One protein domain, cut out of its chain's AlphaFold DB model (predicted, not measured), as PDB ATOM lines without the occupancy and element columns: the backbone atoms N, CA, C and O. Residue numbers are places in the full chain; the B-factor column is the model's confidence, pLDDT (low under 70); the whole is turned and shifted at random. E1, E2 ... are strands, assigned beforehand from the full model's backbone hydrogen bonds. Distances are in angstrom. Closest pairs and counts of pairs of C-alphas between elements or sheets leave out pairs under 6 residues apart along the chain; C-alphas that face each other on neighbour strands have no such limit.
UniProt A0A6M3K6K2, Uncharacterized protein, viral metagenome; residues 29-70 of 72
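AT A GLANCE: This is residues 29 to 70 of the 72 residues of an uncharacterized protein of viral metagenome (UniProt A0A6M3K6K2). Two antiparallel hairpins, a short one of E1 and E2 and a much longer one of E3 and E4, lie along the length of the domain, one across from the other, with few backbone contacts between their named strands. Residues 48 to 52 join them near one end, and nearer the other end the loop that links E1 to E2 folds over to the long hairpin, where residues 39 to 40 pair with residues 63 to 64 of E4; the outline is that of a long, narrow ring. The printed part has 42 residues with four named strands, in the order E1, E2, E3, E4, and no named helix. There are two sheets of two strands, E1 - E2 and E3 - E4, both antiparallel, and the class is all strand. The whole is compact, with a radius of gyration of the C-alphas of 10.4 A, and elongated, spanning 31 by 17 by 14 A.

IN THESE COORDINATES: The printed part begins at Ser 29, with its C-alpha at (-22.624, 39.936, 52.742). E1 follows at residues 31 to 33, Leu 31 to Met 33, and is 6.4 A long from first to last C-alpha; C-alpha 31 stands at (-24.808, 43.218, 48.123). After 11 residues comes E2, residues 45 to 47, Phe 45 to Phe 47, 6.9 A long. E3 takes residues 53 to 59, Thr 53 to Tyr 59, and measures 19.3 A; its last C-alpha, 59, is at (-8.232, 53.872, 33.512). E4, residues 62 to 69, Gly 62 to Ala 69, is the longest strand by residues, with 8 residues, and measures 20.8 A. It ends with C-alpha 69 at (-15.395, 35.724, 41.007).

HOW THE PARTS SIT: E1 and E2 are antiparallel neighbours and form a hairpin, with 159 degrees between their N-to-C directions. The C-alphas of Thr 32 and Thr 46 face each other at 4.2 A. N 33 and O 45 are within hydrogen-bond range at 2.8 A, as are N 47 and O 31 at 2.8 A. Between E2 and E3 there is 1 pair of C-alphas within 8 A, those of Phe 47 and Thr 53, which are 7.6 A apart; the two strands are 13.8 A apart centre to centre. E3 and E4 are antiparallel neighbours and form the second hairpin, at 155 degrees. The C-alphas of Val 54 and Arg 68 face each other at 4.4 A, and those of Gly 58 and Trp 63 at 4.7 A. N 57 and O 64 are within hydrogen-bond range at 2.8 A, and so are N 59 and O 62 at 2.9 A. E4 bends by 54 degrees at residue 66. There, N 66 is 2.9 A and N 67 is 3.5 A from O 55, both within hydrogen-bond range. Residues 39 to 40, outside the named strands, pair with residues 63 to 64 of E4 in parallel. E1 is apart from E3 and from E4, and E2 is apart from E4.

THE WHOLE: The two C-alphas farthest apart are those of Leu 50 and Gly 60, at 30.8 A. The first and last printed C-alphas, of Ser 29 and Asp 70, are 12.6 A apart. The printed part has no cut. The link from E1 to E2 is long, with 11 residues; the links from E2 to E3, with 5 residues, and from E3 to E4, with 2, are tight. The mean pLDDT of the printed part is 80.6, and it is under 70 at residues 35 to 36 and at residue 42. These three residues lie in the long link of this predicted model.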
ATOM      1  N   SER A  29     -21.182  40.149  52.772       82.81
ATOM      2  CA  SER A  29     -22.624  39.936  52.742       82.81
ATOM      3  C   SER A  29     -23.091  39.973  51.290       82.81
ATOM      4  O   SER A  29     -22.397  40.514  50.428       82.81
ATOM      5  N   THR A  30     -24.300  39.488  51.036       83.75
ATOM      6  CA  THR A  30     -24.988  39.735  49.768       83.75
ATOM      7  C   THR A  30     -25.183  41.244  49.571       83.75
ATOM      8  O   THR A  30     -25.688  41.925  50.467       83.75
ATOM      9  N   LEU A  31     -24.754  41.785  48.429       77.62
ATOM     10  CA  LEU A  31     -24.808  43.218  48.123       77.62
ATOM     11  C   LEU A  31     -24.939  43.427  46.614       77.62
ATOM     12  O   LEU A  31     -24.185  42.852  45.839       77.62
ATOM     13  N   THR A  32     -25.856  44.298  46.194       79.56
ATOM     14  CA  THR A  32     -25.909  44.768  44.803       79.56
ATOM     15  C   THR A  32     -25.183  46.099  44.685       79.56
ATOM     16  O   THR A  32     -25.550  47.072  45.343       79.56
ATOM     17  N   MET A  33     -24.165  46.136  43.834       73.56
ATOM     18  CA  MET A  33     -23.423  47.335  43.470       73.56
ATOM     19  C   MET A  33     -24.069  47.932  42.221       73.56
ATOM     20  O   MET A  33     -24.195  47.271  41.188       73.56
ATOM     21  N   THR A  34     -24.518  49.179  42.337       72.25
ATOM     22  CA  THR A  34     -25.085  49.923  41.207       72.25
ATOM     23  C   THR A  34     -23.992  50.776  40.591       72.25
ATOM     24  O   THR A  34     -23.354  51.551  41.304       72.25
ATOM     25  N   ASP A  35     -23.775  50.634  39.286       69.81
ATOM     26  CA  ASP A  35     -22.872  51.528  38.570       69.81
ATOM     27  C   ASP A  35     -23.570  52.876  38.326       69.81
ATOM     28  O   ASP A  35     -24.655  52.943  37.750       69.81
ATOM     29  N   GLY A  36     -22.942  53.956  38.790       67.25
ATOM     30  CA  GLY A  36     -23.371  55.334  38.541       67.25
ATOM     31  C   GLY A  36     -22.850  55.922  37.222       67.25
ATOM     32  O   GLY A  36     -22.984  57.124  37.013       67.25
ATOM     33  N   GLY A  37     -22.225  55.110  36.363       72.00
ATOM     34  CA  GLY A  37     -21.569  55.510  35.116       72.00
ATOM     35  C   GLY A  37     -20.057  55.733  35.240       72.00
ATOM     36  O   GLY A  37     -19.434  56.212  34.293       72.00
ATOM     37  N   ASN A  38     -19.459  55.409  36.392       74.94
ATOM     38  CA  ASN A  38     -18.017  55.546  36.643       74.94
ATOM     39  C   ASN A  38     -17.285  54.194  36.569       74.94
ATOM     40  O   ASN A  38     -16.060  54.152  36.454       74.94
ATOM     41  N   ILE A  39     -18.021  53.083  36.635       77.56
ATOM     42  CA  ILE A  39     -17.484  51.737  36.472       77.56
ATOM     43  C   ILE A  39     -17.853  51.261  35.068       77.56
ATOM     44  O   ILE A  39     -19.011  51.040  34.749       77.56
ATOM     45  N   GLN A  40     -16.861  51.070  34.209       80.12
ATOM     46  CA  GLN A  40     -17.009  50.495  32.875       80.12
ATOM     47  C   GLN A  40     -17.213  48.974  32.967       80.12
ATOM     48  O   GLN A  40     -16.390  48.183  32.506       80.12
ATOM     49  N   CYS A  41     -18.308  48.557  33.597       73.88
ATOM     50  CA  CYS A  41     -18.802  47.185  33.619       73.88
ATOM     51  C   CYS A  41     -20.109  47.085  32.810       73.88
ATOM     52  O   CYS A  41     -20.746  48.091  32.504       73.88
ATOM     53  N   GLN A  42     -20.522  45.870  32.423       66.31
ATOM     54  CA  GLN A  42     -21.803  45.629  31.731       66.31
ATOM     55  C   GLN A  42     -23.008  45.799  32.690       66.31
ATOM     56  O   GLN A  42     -23.775  44.869  32.928       66.31
ATOM     57  N   GLY A  43     -23.173  46.993  33.261       70.25
ATOM     58  CA  GLY A  43     -24.228  47.324  34.216       70.25
ATOM     59  C   GLY A  43     -23.927  46.890  35.652       70.25
ATOM     60  O   GLY A  43     -22.788  46.590  36.009       70.25
ATOM     61  N   ASN A  44     -24.969  46.881  36.484       76.44
ATOM     62  CA  ASN A  44     -24.880  46.523  37.900       76.44
ATOM     63  C   ASN A  44     -24.308  45.112  38.096       76.44
ATOM     64  O   ASN A  44     -24.550  44.212  37.291       76.44
ATOM     65  N   PHE A  45     -23.618  44.897  39.213       76.25
ATOM     66  CA  PHE A  45     -23.164  43.568  39.617       76.25
ATOM     67  C   PHE A  45     -23.578  43.268  41.056       76.25
ATOM     68  O   PHE A  45     -23.625  44.150  41.914       76.25
ATOM     69  N   THR A  46     -23.899  42.004  41.317       81.12
ATOM     70  CA  THR A  46     -24.380  41.538  42.619       81.12
ATOM     71  C   THR A  46     -23.395  40.533  43.190       81.12
ATOM     72  O   THR A  46     -23.042  39.567  42.523       81.12
ATOM     73  N   PHE A  47     -22.974  40.766  44.428       85.94
ATOM     74  CA  PHE A  47     -22.352  39.759  45.272       85.94
ATOM     75  C   PHE A  47     -23.461  38.925  45.906       85.94
ATOM     76  O   PHE A  47     -24.288  39.468  46.644       85.94
ATOM     77  N   ASN A  48     -23.502  37.636  45.590       84.44
ATOM     78  CA  ASN A  48     -24.519  36.689  46.038       84.44
ATOM     79  C   ASN A  48     -24.047  35.862  47.238       84.44
ATOM     80  O   ASN A  48     -24.879  35.447  48.046       84.44
ATOM     81  N   SER A  49     -22.735  35.687  47.392       83.94
ATOM     82  CA  SER A  49     -22.110  34.912  48.458       83.94
ATOM     83  C   SER A  49     -21.142  35.754  49.287       83.94
ATOM     84  O   SER A  49     -20.794  36.890  48.951       83.94
ATOM     85  N   LEU A  50     -20.722  35.193  50.420       83.81
ATOM     86  CA  LEU A  50     -19.600  35.718  51.186       83.81
ATOM     87  C   LEU A  50     -18.312  35.467  50.402       83.81
ATOM     88  O   LEU A  50     -18.077  34.362  49.916       83.81
ATOM     89  N   TYR A  51     -17.441  36.470  50.375       84.44
ATOM     90  CA  TYR A  51     -16.146  36.422  49.703       84.44
ATOM     91  C   TYR A  51     -16.182  36.442  48.174       84.44
ATOM     92  O   TYR A  51     -15.134  36.230  47.561       84.44
ATOM     93  N   ASP A  52     -17.315  36.786  47.564       86.12
ATOM     94  CA  ASP A  52     -17.328  37.200  46.162       86.12
ATOM     95  C   ASP A  52     -16.384  38.380  45.979       86.12
ATOM     96  O   ASP A  52     -16.258  39.245  46.856       86.12
ATOM     97  N   THR A  53     -15.706  38.420  44.838       86.31
ATOM     98  CA  THR A  53     -14.746  39.485  44.556       86.31
ATOM     99  C   THR A  53     -14.974  40.116  43.200       86.31
ATOM    100  O   THR A  53     -15.370  39.457  42.240       86.31
ATOM    101  N   VAL A  54     -14.673  41.409  43.121       86.12
ATOM    102  CA  VAL A  54     -14.475  42.120  41.858       86.12
ATOM    103  C   VAL A  54     -13.151  42.866  41.928       86.12
ATOM    104  O   VAL A  54     -12.784  43.431  42.966       86.12
ATOM    105  N   MET A  55     -12.428  42.848  40.818       86.81
ATOM    106  CA  MET A  55     -11.194  43.591  40.631       86.81
ATOM    107  C   MET A  55     -11.434  44.675  39.587       86.81
ATOM    108  O   MET A  55     -11.851  44.391  38.465       86.81
ATOM    109  N   LEU A  56     -11.142  45.913  39.963       85.75
ATOM    110  CA  LEU A  56     -11.278  47.094  39.125       85.75
ATOM    111  C   LEU A  56      -9.907  47.739  38.910       85.75
ATOM    112  O   LEU A  56      -9.052  47.690  39.797       85.75
ATOM    113  N   MET A  57      -9.712  48.380  37.763       85.88
ATOM    114  CA  MET A  57      -8.529  49.176  37.450       85.88
ATOM    115  C   MET A  57      -8.920  50.602  37.080       85.88
ATOM    116  O   MET A  57      -9.797  50.799  36.245       85.88
ATOM    117  N   GLY A  58      -8.252  51.588  37.674       85.44
ATOM    118  CA  GLY A  58      -8.356  52.975  37.233       85.44
ATOM    119  C   GLY A  58      -7.824  53.103  35.807       85.44
ATOM    120  O   GLY A  58      -6.688  52.701  35.540       85.44
ATOM    121  N   TYR A  59      -8.641  53.606  34.888       82.94
ATOM    122  CA  TYR A  59      -8.232  53.872  33.512       82.94
ATOM    123  C   TYR A  59      -9.091  54.970  32.886       82.94
ATOM    124  O   TYR A  59     -10.317  54.859  32.824       82.94
ATOM    125  N   GLY A  60      -8.448  56.023  32.381       82.06
ATOM    126  CA  GLY A  60      -9.100  57.042  31.562       82.06
ATOM    127  C   GLY A  60     -10.181  57.819  32.310       82.06
ATOM    128  O   GLY A  60     -11.173  58.227  31.712       82.06
ATOM    129  N   GLY A  61     -10.012  57.996  33.620       77.88
ATOM    130  CA  GLY A  61     -10.985  58.688  34.460       77.88
ATOM    131  C   GLY A  61     -12.139  57.820  34.968       77.88
ATOM    132  O   GLY A  61     -13.010  58.341  35.652       77.88
ATOM    133  N   GLY A  62     -12.145  56.517  34.685       79.44
ATOM    134  CA  GLY A  62     -13.131  55.573  35.210       79.44
ATOM    135  C   GLY A  62     -12.487  54.341  35.834       79.44
ATOM    136  O   GLY A  62     -11.265  54.238  35.948       79.44
ATOM    137  N   TRP A  63     -13.326  53.392  36.231       82.25
ATOM    138  CA  TRP A  63     -12.922  52.078  36.720       82.25
ATOM    139  C   TRP A  63     -13.294  51.006  35.705       82.25
ATOM    140  O   TRP A  63     -14.468  50.795  35.439       82.25
ATOM    141  N   VAL A  64     -12.321  50.298  35.153       85.94
ATOM    142  CA  VAL A  64     -12.560  49.158  34.262       85.94
ATOM    143  C   VAL A  64     -12.603  47.884  35.087       85.94
ATOM    144  O   VAL A  64     -11.714  47.645  35.904       85.94
ATOM    145  N   GLU A  65     -13.613  47.047  34.870       87.62
ATOM    146  CA  GLU A  65     -13.623  45.714  35.463       87.62
ATOM    147  C   GLU A  65     -12.577  44.819  34.796       87.62
ATOM    148  O   GLU A  65     -12.568  44.642  33.579       87.62
ATOM    149  N   LEU A  66     -11.709  44.229  35.613       86.25
ATOM    150  CA  LEU A  66     -10.721  43.256  35.163       86.25
ATOM    151  C   LEU A  66     -11.198  41.822  35.368       86.25
ATOM    152  O   LEU A  66     -10.942  40.954  34.533       86.25
ATOM    153  N   SER A  67     -11.849  41.556  36.498       87.56
ATOM    154  CA  SER A  67     -12.352  40.229  36.824       87.56
ATOM    155  C   SER A  67     -13.445  40.277  37.881       87.56
ATOM    156  O   SER A  67     -13.518  41.197  38.700       87.56
ATOM    157  N   ARG A  68     -14.259  39.222  37.878       85.56
ATOM    158  CA  ARG A  68     -15.236  38.901  38.913       85.56
ATOM    159  C   ARG A  68     -15.130  37.421  39.262       85.56
ATOM    160  O   ARG A  68     -14.913  36.597  38.373       85.56
ATOM    161  N   ALA A  69     -15.285  37.096  40.537       84.88
ATOM    162  CA  ALA A  69     -15.395  35.724  41.007       84.88
ATOM    163  C   ALA A  69     -16.627  35.602  41.901       84.88
ATOM    164  O   ALA A  69     -16.741  36.314  42.900       84.88
ATOM    165  N   ASP A  70     -17.520  34.705  41.494       81.06
ATOM    166  CA  ASP A  70     -18.686  34.268  42.253       81.06
ATOM    167  C   ASP A  70     -18.292  33.002  43.013       81.06
ATOM    168  O   ASP A  70     -17.833  32.024  42.410       81.06
TER     169      ASP A  70